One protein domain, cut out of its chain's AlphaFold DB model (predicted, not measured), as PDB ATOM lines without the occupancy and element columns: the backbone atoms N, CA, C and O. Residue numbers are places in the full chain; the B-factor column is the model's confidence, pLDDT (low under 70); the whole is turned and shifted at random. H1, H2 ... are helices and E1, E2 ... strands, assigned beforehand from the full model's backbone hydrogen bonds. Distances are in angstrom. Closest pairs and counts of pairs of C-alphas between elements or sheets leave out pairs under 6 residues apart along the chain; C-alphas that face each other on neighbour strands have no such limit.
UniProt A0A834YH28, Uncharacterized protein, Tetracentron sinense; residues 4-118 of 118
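Overview. This is residues 4 to 118 of the 118 residues of an uncharacterized protein of Tetracentron sinense (UniProt A0A834YH28). Two antiparallel sheets make a sandwich, only partly face to face: E1 and E7 of the four-stranded sheet cover E3 and E5 of the three-stranded one, while E6 and E2 reach beyond this overlap. H3 packs on the other face of the three-stranded sheet, and the small helices H1 and H2 lie towards one end of the four-stranded sheet. The 115 printed residues hold three named helices and seven named strands, in the order E1 H1 H2 E2 E3 H3 E4 E5 E6 E7; the sheets run E1 E7 E6 E2 and E3 E5 E4, and the class is mixed, helices and strands. The whole is compact, with a radius of gyration of the C-alphas of 15.4 A and spans of 41 by 35 by 21 A.

Along the chain. Find C-alpha 4 at (-4.241, -10.965, 34.106), where E1, residues 4 to 7, begins. H1, residues 10 to 13, and H2, residues 15 to 18, come next. E2, residues 24 to 32, is 22.5 A long and bends by 63 degrees at residue 27. E3, residues 38 to 44, measures 20.0 A; H3, residues 52 to 58, begins at C-alpha 52 at (-4.563, -2.995, 59.340) and measures 10.8 A. After E4, residues 73 to 76, look for E5, residues 80 to 86, 20.7 A; E6, residues 93 to 101, 26.1 A; and E7, residues 108 to 117, 27.1 A, ending at (-8.695, -17.392, 29.360).

Arrangement. Begin with the twisted sheet E1 E7 E6 E2. Its edge strand E1 is antiparallel to E7, with N 6 and O 113 2.9 A apart; E6 and E7 form a hairpin, with N 96 and O 114 at 2.8 A; on E6's other side is E2, antiparallel, with N 30 and O 95 at 2.9 A. H1 only grazes this sheet, with residues 10 to 11, and H2 is only just not on it, with 4 pairs of C-alphas within 10 A. Across the sandwich, the closest C-alphas of E1 and E3 are those of Ala 6 and Gly 41, 6.6 A. There E3 and E5 are antiparallel, with N 41 and O 83 at 2.9 A, and the hairpin E4 and E5 has N 75 and O 82 at 2.9 A. H3 is on this sheet at a height of 7.8 A, over E5 and along the strands, at 24 degrees to E5 on the local plane; the closest C-alphas of H3 and E5 are those of Thr 54 and Ala 80, 6.1 A. E3, H3 and E4 form a split strand-helix-strand unit, two strands running the same way with E5 between them, and its crossover is left-handed. In H3, 0 of 3 O i to N i+4 pairs are within hydrogen-bond range, against 3 of 4 O i to N i+3 pairs; H1 and H2 are too short for an i+4 pair.

Size, cuts and confidence. The two C-alphas farthest apart, those of Asp 68 and Asp 105, are 43.7 A apart. The printed part has no cut, and its one long link is H3 to E4, residues 59 to 72. The mean pLDDT of the printed part is 90.2; look at residues 9 to 10 for the two under 70.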
ATOM      1  N   LEU A   4      -4.672 -11.709  32.926       89.88
ATOM      2  CA  LEU A   4      -4.241 -10.965  34.106       89.88
ATOM      3  C   LEU A   4      -2.863 -11.483  34.527       89.88
ATOM      4  O   LEU A   4      -2.719 -12.668  34.821       89.88
ATOM      5  N   ASP A   5      -1.865 -10.603  34.556       89.31
ATOM      6  CA  ASP A   5      -0.501 -10.922  34.990       89.31
ATOM      7  C   ASP A   5      -0.136 -10.052  36.198       89.31
ATOM      8  O   ASP A   5      -0.010  -8.832  36.088       89.31
ATOM      9  N   ALA A   6       0.002 -10.682  37.361       87.75
ATOM     10  CA  ALA A   6       0.454 -10.046  38.591       87.75
ATOM     11  C   ALA A   6       1.910 -10.440  38.840       87.75
ATOM     12  O   ALA A   6       2.215 -11.630  38.911       87.75
ATOM     13  N   ARG A   7       2.814  -9.468  38.982       84.50
ATOM     14  CA  ARG A   7       4.247  -9.714  39.214       84.50
ATOM     15  C   ARG A   7       4.859  -8.634  40.098       84.50
ATOM     16  O   ARG A   7       4.384  -7.499  40.080       84.50
ATOM     17  N   HIS A   8       5.941  -8.955  40.805       76.62
ATOM     18  CA  HIS A   8       6.726  -7.918  41.480       76.62
ATOM     19  C   HIS A   8       7.420  -7.036  40.445       76.62
ATOM     20  O   HIS A   8       8.072  -7.539  39.527       76.62
ATOM     21  N   ILE A   9       7.269  -5.720  40.597       69.62
ATOM     22  CA  ILE A   9       7.819  -4.757  39.646       69.62
ATOM     23  C   ILE A   9       9.259  -4.368  39.992       69.62
ATOM     24  O   ILE A   9      10.053  -4.239  39.082       69.62
ATOM     25  N   GLU A  10       9.661  -4.290  41.261       69.75
ATOM     26  CA  GLU A  10      10.957  -3.699  41.667       69.75
ATOM     27  C   GLU A  10      12.208  -4.535  41.341       69.75
ATOM     28  O   GLU A  10      13.340  -4.069  41.495       69.75
ATOM     29  N   LEU A  11      12.044  -5.753  40.817       74.94
ATOM     30  CA  LEU A  11      13.175  -6.590  40.415       74.94
ATOM     31  C   LEU A  11      14.064  -5.956  39.342       74.94
ATOM     32  O   LEU A  11      15.249  -6.275  39.310       74.94
ATOM     33  N   PHE A  12      13.548  -5.037  38.516       74.94
ATOM     34  CA  PHE A  12      14.358  -4.359  37.491       74.94
ATOM     35  C   PHE A  12      15.555  -3.587  38.068       74.94
ATOM     36  O   PHE A  12      16.462  -3.232  37.319       74.94
ATOM     37  N   LEU A  13      15.585  -3.336  39.381       81.81
ATOM     38  CA  LEU A  13      16.706  -2.695  40.067       81.81
ATOM     39  C   LEU A  13      17.844  -3.668  40.420       81.81
ATOM     40  O   LEU A  13      18.975  -3.216  40.599       81.81
ATOM     41  N   ASN A  14      17.587  -4.979  40.463       86.94
ATOM     42  CA  ASN A  14      18.546  -5.996  40.901       86.94
ATOM     43  C   ASN A  14      19.421  -6.510  39.749       86.94
ATOM     44  O   ASN A  14      18.909  -6.919  38.709       86.94
ATOM     45  N   GLU A  15      20.740  -6.580  39.960       86.31
ATOM     46  CA  GLU A  15      21.684  -7.058  38.937       86.31
ATOM     47  C   GLU A  15      21.397  -8.493  38.485       86.31
ATOM     48  O   GLU A  15      21.467  -8.768  37.292       86.31
ATOM     49  N   GLY A  16      20.992  -9.381  39.399       83.62
ATOM     50  CA  GLY A  16      20.627 -10.759  39.053       83.62
ATOM     51  C   GLY A  16      19.425 -10.866  38.104       83.62
ATOM     52  O   GLY A  16      19.366 -11.764  37.268       83.62
ATOM     53  N   TYR A  17      18.494  -9.911  38.175       84.06
ATOM     54  CA  TYR A  17      17.406  -9.802  37.207       84.06
ATOM     55  C   TYR A  17      17.886  -9.167  35.895       84.06
ATOM     56  O   TYR A  17      17.607  -9.689  34.818       84.06
ATOM     57  N   LYS A  18      18.643  -8.060  35.967       86.19
ATOM     58  CA  LYS A  18      19.132  -7.330  34.781       86.19
ATOM     59  C   LYS A  18      20.054  -8.166  33.896       86.19
ATOM     60  O   LYS A  18      19.989  -8.053  32.677       86.19
ATOM     61  N   ASN A  19      20.909  -8.990  34.498       89.00
ATOM     62  CA  ASN A  19      21.847  -9.850  33.776       89.00
ATOM     63  C   ASN A  19      21.227 -11.186  33.319       89.00
ATOM     64  O   ASN A  19      21.933 -12.012  32.745       89.00
ATOM     65  N   GLY A  20      19.933 -11.407  33.585       84.62
ATOM     66  CA  GLY A  20      19.203 -12.611  33.188       84.62
ATOM     67  C   GLY A  20      19.548 -13.871  33.984       84.62
ATOM     68  O   GLY A  20      19.091 -14.949  33.624       84.62
ATOM     69  N   SER A  21      20.336 -13.772  35.059       85.62
ATOM     70  CA  SER A  21      20.678 -14.939  35.889       85.62
ATOM     71  C   SER A  21      19.502 -15.456  36.723       85.62
ATOM     72  O   SER A  21      19.518 -16.606  37.167       85.62
ATOM     73  N   TRP A  22      18.487 -14.621  36.959       88.44
ATOM     74  CA  TRP A  22      17.272 -14.996  37.671       88.44
ATOM     75  C   TRP A  22      16.108 -15.188  36.701       88.44
ATOM     76  O   TRP A  22      15.704 -14.266  35.995       88.44
ATOM     77  N   GLU A  23      15.518 -16.381  36.727       88.19
ATOM     78  CA  GLU A  23      14.401 -16.759  35.863       88.19
ATOM     79  C   GLU A  23      13.178 -17.168  36.688       88.19
ATOM     80  O   GLU A  23      13.289 -17.716  37.789       88.19
ATOM     81  N   TYR A  24      11.990 -16.911  36.140       91.00
ATOM     82  CA  TYR A  24      10.750 -17.439  36.695       91.00
ATOM     83  C   TYR A  24      10.658 -18.936  36.410       91.00
ATOM     84  O   TYR A  24      10.628 -19.346  35.250       91.00
ATOM     85  N   LYS A  25      10.549 -19.740  37.465       93.69
ATOM     86  CA  LYS A  25      10.286 -21.177  37.372       93.69
ATOM     87  C   LYS A  25       8.830 -21.455  37.708       93.69
ATOM     88  O   LYS A  25       8.298 -20.857  38.644       93.69
ATOM     89  N   ASP A  26       8.203 -22.346  36.946       94.94
ATOM     90  CA  ASP A  26       6.862 -22.842  37.255       94.94
ATOM     91  C   ASP A  26       6.887 -23.576  38.599       94.94
ATOM     92  O   ASP A  26       7.763 -24.406  38.854       94.94
ATOM     93  N   ILE A  27       5.951 -23.219  39.470       95.31
ATOM     94  CA  ILE A  27       5.763 -23.851  40.779       95.31
ATOM     95  C   ILE A  27       4.370 -24.466  40.914       95.31
ATOM     96  O   ILE A  27       4.071 -25.070  41.943       95.31
ATOM     97  N   GLY A  28       3.521 -24.326  39.893       96.56
ATOM     98  CA  GLY A  28       2.202 -24.931  39.871       96.56
ATOM     99  C   GLY A  28       1.258 -24.270  38.877       96.56
ATOM    100  O   GLY A  28       1.371 -23.094  38.530       96.56
ATOM    101  N   SER A  29       0.243 -25.028  38.480       96.44
ATOM    102  CA  SER A  29      -0.836 -24.547  37.627       96.44
ATOM    103  C   SER A  29      -2.179 -25.130  38.048       96.44
ATOM    104  O   SER A  29      -2.254 -26.150  38.737       96.44
ATOM    105  N   GLN A  30      -3.249 -24.447  37.656       95.19
ATOM    106  CA  GLN A  30      -4.616 -24.882  37.889       95.19
ATOM    107  C   GLN A  30      -5.494 -24.485  36.705       95.19
ATOM    108  O   GLN A  30      -5.487 -23.335  36.273       95.19
ATOM    109  N   GLU A  31      -6.295 -25.429  36.218       95.88
ATOM    110  CA  GLU A  31      -7.322 -25.163  35.214       95.88
ATOM    111  C   GLU A  31      -8.697 -25.051  35.872       95.88
ATOM    112  O   GLU A  31      -9.113 -25.909  36.656       95.88
ATOM    113  N   ILE A  32      -9.427 -24.003  35.517       95.06
ATOM    114  CA  ILE A  32     -10.821 -23.785  35.887       95.06
ATOM    115  C   ILE A  32     -11.628 -23.948  34.603       95.06
ATOM    116  O   ILE A  32     -11.605 -23.056  33.772       95.06
ATOM    117  N   LYS A  33     -12.323 -25.077  34.427       94.81
ATOM    118  CA  LYS A  33     -13.062 -25.428  33.192       94.81
ATOM    119  C   LYS A  33     -14.538 -25.048  33.262       94.81
ATOM    120  O   LYS A  33     -15.421 -25.895  33.138       94.81
ATOM    121  N   LYS A  34     -14.800 -23.793  33.601       95.38
ATOM    122  CA  LYS A  34     -16.144 -23.215  33.635       95.38
ATOM    123  C   LYS A  34     -16.045 -21.710  33.499       95.38
ATOM    124  O   LYS A  34     -15.033 -21.137  33.889       95.38
ATOM    125  N   HIS A  35     -17.131 -21.087  33.059       95.19
ATOM    126  CA  HIS A  35     -17.233 -19.637  33.014       95.19
ATOM    127  C   HIS A  35     -16.836 -18.988  34.352       95.19
ATOM    128  O   HIS A  35     -17.234 -19.448  35.428       95.19
ATOM    129  N   THR A  36     -16.045 -17.920  34.256       93.88
ATOM    130  CA  THR A  36     -15.597 -17.101  35.385       93.88
ATOM    131  C   THR A  36     -15.884 -15.626  35.124       93.88
ATOM    132  O   THR A  36     -15.558 -15.116  34.055       93.88
ATOM    133  N   ASP A  37     -16.456 -14.935  36.109       93.38
ATOM    134  CA  ASP A  37     -16.812 -13.513  35.978       93.38
ATOM    135  C   ASP A  37     -15.591 -12.585  36.099       93.38
ATOM    136  O   ASP A  37     -15.609 -11.441  35.648       93.38
ATOM    137  N   GLY A  38     -14.509 -13.064  36.718       93.19
ATOM    138  CA  GLY A  38     -13.334 -12.260  37.027       93.19
ATOM    139  C   GLY A  38     -12.085 -13.096  37.293       93.19
ATOM    140  O   GLY A  38     -12.165 -14.245  37.725       93.19
ATOM    141  N   ALA A  39     -10.927 -12.481  37.078       94.25
ATOM    142  CA  ALA A  39      -9.623 -12.988  37.488       94.25
ATOM    143  C   ALA A  39      -9.118 -12.136  38.656       94.25
ATOM    144  O   ALA A  39      -9.177 -10.908  38.597       94.25
ATOM    145  N   THR A  40      -8.626 -12.773  39.721       93.12
ATOM    146  CA  THR A  40      -8.098 -12.075  40.910       93.12
ATOM    147  C   THR A  40      -6.826 -12.750  41.390       93.12
ATOM    148  O   THR A  40      -6.799 -13.971  41.529       93.12
ATOM    149  N   GLY A  41      -5.770 -11.982  41.641       91.12
ATOM    150  CA  GLY A  41      -4.505 -12.483  42.178       91.12
ATOM    151  C   GLY A  41      -4.012 -11.591  43.307       91.12
ATOM    152  O   GLY A  41      -4.091 -10.371  43.198       91.12
ATOM    153  N   GLY A  42      -3.504 -12.192  44.380       90.81
ATOM    154  CA  GLY A  42      -2.946 -11.477  45.524       90.81
ATOM    155  C   GLY A  42      -1.620 -12.080  45.964       90.81
ATOM    156  O   GLY A  42      -1.445 -13.296  45.913       90.81
ATOM    157  N   ILE A  43      -0.691 -11.225  46.382       89.06
ATOM    158  CA  ILE A  43       0.591 -11.611  46.970       89.06
ATOM    159  C   ILE A  43       0.771 -10.802  48.251       89.06
ATOM    160  O   ILE A  43       0.619  -9.583  48.231       89.06
ATOM    161  N   PHE A  44       1.063 -11.469  49.364       89.56
ATOM    162  CA  PHE A  44       1.152 -10.840  50.679       89.56
ATOM    163  C   PHE A  44       2.174 -11.541  51.569       89.56
ATOM    164  O   PHE A  44       2.394 -12.748  51.449       89.56
ATOM    165  N   ASP A  45       2.764 -10.785  52.491       89.50
ATOM    166  CA  ASP A  45       3.557 -11.345  53.579       89.50
ATOM    167  C   ASP A  45       2.628 -11.915  54.658       89.50
ATOM    168  O   ASP A  45       1.836 -11.206  55.284       89.50
ATOM    169  N   ILE A  46       2.742 -13.221  54.897       90.50
ATOM    170  CA  ILE A  46       1.935 -13.942  55.882       90.50
ATOM    171  C   ILE A  46       2.113 -13.410  57.312       90.50
ATOM    172  O   ILE A  46       1.190 -13.519  58.122       90.50
ATOM    173  N   ARG A  47       3.267 -12.811  57.633       94.00
ATOM    174  CA  ARG A  47       3.534 -12.226  58.957       94.00
ATOM    175  C   ARG A  47       2.691 -10.980  59.214       94.00
ATOM    176  O   ARG A  47       2.325 -10.730  60.355       94.00
ATOM    177  N   HIS A  48       2.334 -10.272  58.146       92.88
ATOM    178  CA  HIS A  48       1.576  -9.023  58.167       92.88
ATOM    179  C   HIS A  48       0.108  -9.223  57.760       92.88
ATOM    180  O   HIS A  48      -0.608  -8.267  57.468       92.88
ATOM    181  N   LEU A  49      -0.376 -10.471  57.745       90.12
ATOM    182  CA  LEU A  49      -1.730 -10.808  57.296       90.12
ATOM    183  C   LEU A  49      -2.828 -10.119  58.123       90.12
ATOM    184  O   LEU A  49      -3.901  -9.820  57.607       90.12
ATOM    185  N   LYS A  50      -2.559  -9.891  59.412       90.81
ATOM    186  CA  LYS A  50      -3.489  -9.257  60.359       90.81
ATOM    187  C   LYS A  50      -3.254  -7.756  60.515       90.81
ATOM    188  O   LYS A  50      -3.963  -7.122  61.294       90.81
ATOM    189  N   ASP A  51      -2.272  -7.202  59.813       92.62
ATOM    190  CA  ASP A  51      -1.974  -5.783  59.907       92.62
ATOM    191  C   ASP A  51      -3.125  -4.982  59.290       92.62
ATOM    192  O   ASP A  51      -3.664  -5.380  58.247       92.62
ATOM    193  N   PRO A  52      -3.496  -3.831  59.877       89.88
ATOM    194  CA  PRO A  52      -4.563  -2.995  59.340       89.88
ATOM    195  C   PRO A  52      -4.361  -2.643  57.863       89.88
ATOM    196  O   PRO A  52      -5.320  -2.667  57.099       89.88
ATOM    197  N   CYS A  53      -3.117  -2.403  57.435       85.88
ATOM    198  CA  CYS A  53      -2.816  -2.092  56.039       85.88
ATOM    199  C   CYS A  53      -3.167  -3.239  55.084       85.88
ATOM    200  O   CYS A  53      -3.621  -2.980  53.980       85.88
ATOM    201  N   THR A  54      -3.007  -4.496  55.499       89.81
ATOM    202  CA  THR A  54      -3.294  -5.667  54.657       89.81
ATOM    203  C   THR A  54      -4.796  -5.947  54.582       89.81
ATOM    204  O   THR A  54      -5.274  -6.514  53.601       89.81
ATOM    205  N   SER A  55      -5.563  -5.518  55.590       87.38
ATOM    206  CA  SER A  55      -7.002  -5.796  55.679       87.38
ATOM    207  C   SER A  55      -7.816  -5.252  54.495       87.38
ATOM    208  O   SER A  55      -8.742  -5.922  54.036       87.38
ATOM    209  N   GLU A  56      -7.420  -4.105  53.932       84.88
ATOM    210  CA  GLU A  56      -8.101  -3.466  52.794       84.88
ATOM    211  C   GLU A  56      -8.058  -4.306  51.510       84.88
ATOM    212  O   GLU A  56      -8.916  -4.175  50.637       84.88
ATOM    213  N   ILE A  57      -7.073  -5.198  51.384       89.50
ATOM    214  CA  ILE A  57      -6.944  -6.076  50.218       89.50
ATOM    215  C   ILE A  57      -8.018  -7.165  50.222       89.50
ATOM    216  O   ILE A  57      -8.509  -7.543  49.156       89.50
ATOM    217  N   PHE A  58      -8.407  -7.650  51.404       88.88
ATOM    218  CA  PHE A  58      -9.363  -8.750  51.539       88.88
ATOM    219  C   PHE A  58     -10.816  -8.324  51.321       88.88
ATOM    220  O   PHE A  58     -11.647  -9.173  50.994       88.88
ATOM    221  N   ASP A  59     -11.127  -7.031  51.420       89.50
ATOM    222  CA  ASP A  59     -12.442  -6.505  51.048       89.50
ATOM    223  C   ASP A  59     -12.539  -6.275  49.532       89.50
ATOM    224  O   ASP A  59     -12.621  -5.145  49.053       89.50
ATOM    225  N   LEU A  60     -12.527  -7.370  48.763       89.69
ATOM    226  CA  LEU A  60     -12.579  -7.353  47.295       89.69
ATOM    227  C   LEU A  60     -13.708  -6.451  46.762       89.69
ATOM    228  O   LEU A  60     -13.511  -5.664  45.839       89.69
ATOM    229  N   LYS A  61     -14.892  -6.515  47.380       89.75
ATOM    230  CA  LYS A  61     -16.074  -5.761  46.936       89.75
ATOM    231  C   LYS A  61     -15.878  -4.246  46.997       89.75
ATOM    232  O   LYS A  61     -16.514  -3.542  46.217       89.75
ATOM    233  N   SER A  62     -15.014  -3.750  47.883       90.94
ATOM    234  CA  SER A  62     -14.738  -2.314  48.015       90.94
ATOM    235  C   SER A  62     -13.963  -1.718  46.835       90.94
ATOM    236  O   SER A  62     -13.886  -0.493  46.709       90.94
ATOM    237  N   TRP A  63     -13.363  -2.553  45.977       92.12
ATOM    238  CA  TRP A  63     -12.411  -2.071  44.979       92.12
ATOM    239  C   TRP A  63     -12.480  -2.706  43.594       92.12
ATOM    240  O   TRP A  63     -11.819  -2.198  42.682       92.12
ATOM    241  N   ILE A  64     -13.276  -3.759  43.398       92.31
ATOM    242  CA  ILE A  64     -13.545  -4.282  42.053       92.31
ATOM    243  C   ILE A  64     -14.256  -3.253  41.169       92.31
ATOM    244  O   ILE A  64     -15.024  -2.409  41.636       92.31
ATOM    245  N   GLY A  65     -13.999  -3.337  39.863       90.94
ATOM    246  CA  GLY A  65     -14.752  -2.587  38.863       90.94
ATOM    247  C   GLY A  65     -16.195  -3.086  38.751       90.94
ATOM    248  O   GLY A  65     -16.528  -4.190  39.186       90.94
ATOM    249  N   LYS A  66     -17.057  -2.282  38.120       91.75
ATOM    250  CA  LYS A  66     -18.398  -2.729  37.706       91.75
ATOM    251  C   LYS A  66     -18.279  -3.900  36.726       91.75
ATOM    252  O   LYS A  66     -17.261  -4.016  36.060       91.75
ATOM    253  N   ALA A  67     -19.309  -4.737  36.606       89.19
ATOM    254  CA  ALA A  67     -19.259  -5.963  35.797       89.19
ATOM    255  C   ALA A  67     -18.859  -5.743  34.318       89.19
ATOM    256  O   ALA A  67     -18.272  -6.625  33.700       89.19
ATOM    257  N   ASP A  68     -19.150  -4.567  33.765       89.44
ATOM    258  CA  ASP A  68     -18.802  -4.128  32.409       89.44
ATOM    259  C   ASP A  68     -17.450  -3.387  32.315       89.44
ATOM    260  O   ASP A  68     -16.996  -3.046  31.224       89.44
ATOM    261  N   ASP A  69     -16.781  -3.154  33.446       92.38
ATOM    262  CA  ASP A  69     -15.443  -2.574  33.526       92.38
ATOM    263  C   ASP A  69     -14.379  -3.681  33.523       92.38
ATOM    264  O   ASP A  69     -14.131  -4.347  34.533       92.38
ATOM    265  N   TRP A  70     -13.731  -3.852  32.371       89.94
ATOM    266  CA  TRP A  70     -12.614  -4.783  32.177       89.94
ATOM    267  C   TRP A  70     -11.240  -4.156  32.446       89.94
ATOM    268  O   TRP A  70     -10.221  -4.763  32.113       89.94
ATOM    269  N   GLN A  71     -11.170  -2.932  32.984       91.06
ATOM    270  CA  GLN A  71      -9.888  -2.363  33.390       91.06
ATOM    271  C   GLN A  71      -9.425  -3.004  34.703       91.06
ATOM    272  O   GLN A  71     -10.165  -2.959  35.692       91.06
ATOM    273  N   PRO A  72      -8.184  -3.521  34.764       91.06
ATOM    274  CA  PRO A  72      -7.645  -4.061  35.998       91.06
ATOM    275  C   PRO A  72      -7.656  -3.026  37.126       91.06
ATOM    276  O   PRO A  72      -7.237  -1.879  36.949       91.06
ATOM    277  N   LYS A  73      -8.108  -3.444  38.305       93.31
ATOM    278  CA  LYS A  73      -8.009  -2.686  39.551       93.31
ATOM    279  C   LYS A  73      -6.919  -3.297  40.410       93.31
ATOM    280  O   LYS A  73      -6.759  -4.514  40.437       93.31
ATOM    281  N   ALA A  74      -6.183  -2.446  41.114       91.06
ATOM    282  CA  ALA A  74      -5.144  -2.864  42.037       91.06
ATOM    283  C   ALA A  74      -5.359  -2.242  43.419       91.06
ATOM    284  O   ALA A  74      -5.846  -1.111  43.555       91.06
ATOM    285  N   ARG A  75      -4.950  -2.980  44.444       91.69
ATOM    286  CA  ARG A  75      -4.733  -2.487  45.802       91.69
ATOM    287  C   ARG A  75      -3.306  -2.815  46.190       91.69
ATOM    288  O   ARG A  75      -2.878  -3.954  46.042       91.69
ATOM    289  N   ILE A  76      -2.572  -1.798  46.622       88.81
ATOM    290  CA  ILE A  76      -1.152  -1.889  46.952       88.81
ATOM    291  C   ILE A  76      -0.989  -1.318  48.352       88.81
ATOM    292  O   ILE A  76      -1.437  -0.209  48.635       88.81
ATOM    293  N   THR A  77      -0.364  -2.100  49.214       88.69
ATOM    294  CA  THR A  77      -0.067  -1.765  50.604       88.69
ATOM    295  C   THR A  77       1.410  -2.066  50.846       88.69
ATOM    296  O   THR A  77       2.082  -2.613  49.972       88.69
ATOM    297  N   LEU A  78       1.923  -1.744  52.032       86.06
ATOM    298  CA  LEU A  78       3.331  -1.987  52.349       86.06
ATOM    299  C   LEU A  78       3.717  -3.477  52.278       86.06
ATOM    300  O   LEU A  78       4.821  -3.799  51.850       86.06
ATOM    301  N   HIS A  79       2.818  -4.380  52.678       88.44
ATOM    302  CA  HIS A  79       3.124  -5.808  52.836       88.44
ATOM    303  C   HIS A  79       2.319  -6.723  51.915       88.44
ATOM    304  O   HIS A  79       2.395  -7.948  52.030       88.44
ATOM    305  N   ALA A  80       1.517  -6.150  51.019       89.19
ATOM    306  CA  ALA A  80       0.619  -6.921  50.181       89.19
ATOM    307  C   ALA A  80       0.134  -6.142  48.958       89.19
ATOM    308  O   ALA A  80      -0.029  -4.919  48.985       89.19
ATOM    309  N   VAL A  81      -0.160  -6.883  47.896       89.50
ATOM    310  CA  VAL A  81      -0.762  -6.398  46.660       89.50
ATOM    311  C   VAL A  81      -1.859  -7.355  46.215       89.50
ATOM    312  O   VAL A  81      -1.721  -8.572  46.333       89.50
ATOM    313  N   ALA A  82      -2.932  -6.815  45.654       91.38
ATOM    314  CA  ALA A  82      -3.896  -7.590  44.894       91.38
ATOM    315  C   ALA A  82      -4.299  -6.867  43.617       91.38
ATOM    316  O   ALA A  82      -4.336  -5.638  43.559       91.38
ATOM    317  N   VAL A  83      -4.613  -7.657  42.599       92.81
ATOM    318  CA  VAL A  83      -5.137  -7.200  41.319       92.81
ATOM    319  C   VAL A  83      -6.375  -8.002  40.955       92.81
ATOM    320  O   VAL A  83      -6.443  -9.207  41.202       92.81
ATOM    321  N   ASN A  84      -7.351  -7.335  40.359       94.25
ATOM    322  CA  ASN A  84      -8.576  -7.937  39.857       94.25
ATOM    323  C   ASN A  84      -8.899  -7.355  38.484       94.25
ATOM    324  O   ASN A  84      -8.645  -6.180  38.233       94.25
ATOM    325  N   THR A  85      -9.500  -8.160  37.621       94.44
ATOM    326  CA  THR A  85     -10.221  -7.670  36.449       94.44
ATOM    327  C   THR A  85     -11.478  -8.498  36.258       94.44
ATOM    328  O   THR A  85     -11.444  -9.719  36.435       94.44
ATOM    329  N   ASN A  86     -12.568  -7.858  35.844       94.19
ATOM    330  CA  ASN A  86     -13.713  -8.586  35.311       94.19
ATOM    331  C   ASN A  86     -13.337  -9.182  33.950       94.19
ATOM    332  O   ASN A  86     -12.501  -8.629  33.220       94.19
ATOM    333  N   LEU A  87     -13.926 -10.326  33.628       93.19
ATOM    334  CA  LEU A  87     -13.651 -11.081  32.412       93.19
ATOM    335  C   LEU A  87     -14.855 -11.038  31.476       93.19
ATOM    336  O   LEU A  87     -16.006 -10.945  31.896       93.19
ATOM    337  N   GLN A  88     -14.577 -11.120  30.180       91.00
ATOM    338  CA  GLN A  88     -15.604 -11.377  29.175       91.00
ATOM    339  C   GLN A  88     -16.067 -12.836  29.249       91.00
ATOM    340  O   GLN A  88     -15.459 -13.654  29.938       91.00
ATOM    341  N   GLN A  89     -17.121 -13.181  28.507       92.38
ATOM    342  CA  GLN A  89     -17.562 -14.568  28.377       92.38
ATOM    343  C   GLN A  89     -16.386 -15.479  27.977       92.38
ATOM    344  O   GLN A  89     -15.628 -15.170  27.061       92.38
ATOM    345  N   ASN A  90     -16.219 -16.575  28.714       93.44
ATOM    346  CA  ASN A  90     -15.074 -17.479  28.615       93.44
ATOM    347  C   ASN A  90     -15.472 -18.909  28.984       93.44
ATOM    348  O   ASN A  90     -16.456 -19.115  29.701       93.44
ATOM    349  N   GLU A  91     -14.678 -19.873  28.521       95.00
ATOM    350  CA  GLU A  91     -14.829 -21.297  28.852       95.00
ATOM    351  C   GLU A  91     -14.087 -21.676  30.140       95.00
ATOM    352  O   GLU A  91     -14.285 -22.761  30.695       95.00
ATOM    353  N   GLY A  92     -13.259 -20.761  30.647       95.06
ATOM    354  CA  GLY A  92     -12.494 -20.966  31.856       95.06
ATOM    355  C   GLY A  92     -11.206 -20.173  31.941       95.06
ATOM    356  O   GLY A  92     -10.970 -19.240  31.175       95.06
ATOM    357  N   LEU A  93     -10.370 -20.567  32.901       95.88
ATOM    358  CA  LEU A  93      -9.069 -19.965  33.171       95.88
ATOM    359  C   LEU A  93      -7.980 -21.023  33.302       95.88
ATOM    360  O   LEU A  93      -8.141 -22.011  34.018       95.88
ATOM    361  N   HIS A  94      -6.835 -20.761  32.684       95.88
ATOM    362  CA  HIS A  94      -5.569 -21.394  33.014       95.88
ATOM    363  C   HIS A  94      -4.789 -20.462  33.942       95.88
ATOM    364  O   HIS A  94      -4.350 -19.378  33.544       95.88
ATOM    365  N   VAL A  95      -4.597 -20.896  35.182       96.06
ATOM    366  CA  VAL A  95      -3.815 -20.183  36.192       96.06
ATOM    367  C   VAL A  95      -2.430 -20.811  36.284       96.06
ATOM    368  O   VAL A  95      -2.320 -22.027  36.417       96.06
ATOM    369  N   LYS A  96      -1.372 -19.998  36.231       96.44
ATOM    370  CA  LYS A  96       0.010 -20.437  36.468       96.44
ATOM    371  C   LYS A  96       0.669 -19.590  37.539       96.44
ATOM    372  O   LYS A  96       0.525 -18.363  37.549       96.44
ATOM    373  N   TYR A  97       1.438 -20.256  38.380       95.19
ATOM    374  CA  TYR A  97       2.210 -19.660  39.451       95.19
ATOM    375  C   TYR A  97       3.683 -19.871  39.145       95.19
ATOM    376  O   TYR A  97       4.134 -20.995  38.945       95.19
ATOM    377  N   HIS A  98       4.445 -18.787  39.141       94.38
ATOM    378  CA  HIS A  98       5.886 -18.852  38.985       94.38
ATOM    379  C   HIS A  98       6.570 -18.162  40.155       94.38
ATOM    380  O   HIS A  98       6.103 -17.130  40.643       94.38
ATOM    381  N   ALA A  99       7.714 -18.701  40.558       93.38
ATOM    382  CA  ALA A  99       8.605 -18.067  41.515       93.38
ATOM    383  C   ALA A  99       9.973 -17.841  40.876       93.38
ATOM    384  O   ALA A  99      10.484 -18.684  40.139       93.38
ATOM    385  N   MET A 100      10.568 -16.697  41.179       92.00
ATOM    386  CA  MET A 100      11.957 -16.387  40.877       92.00
ATOM    387  C   MET A 100      12.749 -16.417  42.181       92.00
ATOM    388  O   MET A 100      12.278 -15.914  43.205       92.00
ATOM    389  N   ARG A 101      13.944 -17.007  42.147       91.56
ATOM    390  CA  ARG A 101      14.829 -17.156  43.310       91.56
ATOM    391  C   ARG A 101      16.190 -16.523  43.052       91.56
ATOM    392  O   ARG A 101      16.652 -16.517  41.911       91.56
ATOM    393  N   ALA A 102      16.836 -16.038  44.110       89.38
ATOM    394  CA  ALA A 102      18.215 -15.553  44.064       89.38
ATOM    395  C   ALA A 102      19.213 -16.725  43.940       89.38
ATOM    396  O   ALA A 102      19.884 -17.095  44.900       89.38
ATOM    397  N   GLY A 103      19.284 -17.338  42.756       85.19
ATOM    398  CA  GLY A 103      20.003 -18.598  42.529       85.19
ATOM    399  C   GLY A 103      19.119 -19.836  42.738       85.19
ATOM    400  O   GLY A 103      17.941 -19.720  43.071       85.19
ATOM    401  N   ALA A 104      19.670 -21.033  42.501       81.81
ATOM    402  CA  ALA A 104      18.894 -22.281  42.461       81.81
ATOM    403  C   ALA A 104      18.136 -22.576  43.769       81.81
ATOM    404  O   ALA A 104      16.950 -22.897  43.713       81.81
ATOM    405  N   ASP A 105      18.796 -22.360  44.910       84.50
ATOM    406  CA  ASP A 105      18.277 -22.646  46.257       84.50
ATOM    407  C   ASP A 105      18.133 -21.381  47.121       84.50
ATOM    408  O   ASP A 105      18.018 -21.448  48.343       84.50
ATOM    409  N   GLY A 106      18.158 -20.208  46.484       88.25
ATOM    410  CA  GLY A 106      18.034 -18.928  47.168       88.25
ATOM    411  C   GLY A 106      16.610 -18.605  47.620       88.25
ATOM    412  O   GLY A 106      15.628 -19.299  47.314       88.25
ATOM    413  N   GLU A 107      16.498 -17.481  48.322       90.56
ATOM    414  CA  GLU A 107      15.216 -16.904  48.718       90.56
ATOM    415  C   GLU A 107      14.365 -16.549  47.493       90.56
ATOM    416  O   GLU A 107      14.881 -16.237  46.414       90.56
ATOM    417  N   VAL A 108      13.041 -16.614  47.658       89.69
ATOM    418  CA  VAL A 108      12.105 -16.151  46.631       89.69
ATOM    419  C   VAL A 108      12.193 -14.633  46.567       89.69
ATOM    420  O   VAL A 108      11.865 -13.952  47.532       89.69
ATOM    421  N   VAL A 109      12.614 -14.115  45.418       88.75
ATOM    422  CA  VAL A 109      12.752 -12.672  45.170       88.75
ATOM    423  C   VAL A 109      11.569 -12.100  44.396       88.75
ATOM    424  O   VAL A 109      11.358 -10.893  44.386       88.75
ATOM    425  N   SER A 110      10.780 -12.952  43.737       89.88
ATOM    426  CA  SER A 110       9.522 -12.544  43.115       89.88
ATOM    427  C   SER A 110       8.579 -13.711  42.887       89.88
ATOM    428  O   SER A 110       8.991 -14.844  42.637       89.88
ATOM    429  N   ILE A 111       7.293 -13.384  42.906       92.06
ATOM    430  CA  ILE A 111       6.185 -14.246  42.518       92.06
ATOM    431  C   ILE A 111       5.492 -13.615  41.310       92.06
ATOM    432  O   ILE A 111       5.282 -12.396  41.270       92.06
ATOM    433  N   ARG A 112       5.124 -14.459  40.344       92.06
ATOM    434  CA  ARG A 112       4.293 -14.112  39.191       92.06
ATOM    435  C   ARG A 112       3.076 -15.028  39.135       92.06
ATOM    436  O   ARG A 112       3.220 -16.248  39.130       92.06
ATOM    437  N   ILE A 113       1.892 -14.438  39.034       94.31
ATOM    438  CA  ILE A 113       0.619 -15.140  38.871       94.31
ATOM    439  C   ILE A 113       0.036 -14.718  37.528       94.31
ATOM    440  O   ILE A 113      -0.229 -13.534  37.323       94.31
ATOM    441  N   SER A 114      -0.176 -15.672  36.624       94.19
ATOM    442  CA  SER A 114      -0.825 -15.421  35.335       94.19
ATOM    443  C   SER A 114      -2.147 -16.169  35.256       94.19
ATOM    444  O   SER A 114      -2.170 -17.378  35.477       94.19
ATOM    445  N   GLN A 115      -3.223 -15.470  34.913       95.50
ATOM    446  CA  GLN A 115      -4.552 -16.037  34.679       95.50
ATOM    447  C   GLN A 115      -4.954 -15.719  33.245       95.50
ATOM    448  O   GLN A 115      -5.172 -14.556  32.907       95.50
ATOM    449  N   GLN A 116      -5.000 -16.743  32.401       93.88
ATOM    450  CA  GLN A 116      -5.307 -16.629  30.978       93.88
ATOM    451  C   GLN A 116      -6.641 -17.315  30.689       93.88
ATOM    452  O   GLN A 116      -6.891 -18.387  31.233       93.88
ATOM    453  N   LEU A 117      -7.479 -16.722  29.836       92.94
ATOM    454  CA  LEU A 117      -8.695 -17.392  29.360       92.94
ATOM    455  C   LEU A 117      -8.356 -18.713  28.647       92.94
ATOM    456  O   LEU A 117      -7.403 -18.747  27.861       92.94
ATOM    457  N   LEU A 118      -9.128 -19.766  28.938       88.06
ATOM    458  CA  LEU A 118      -9.155 -21.006  28.152       88.06
ATOM    459  C   LEU A 118      -9.864 -20.779  26.813       88.06
ATOM    460  O   LEU A 118     -10.869 -20.026  26.810       88.06
TER     461      LEU A 118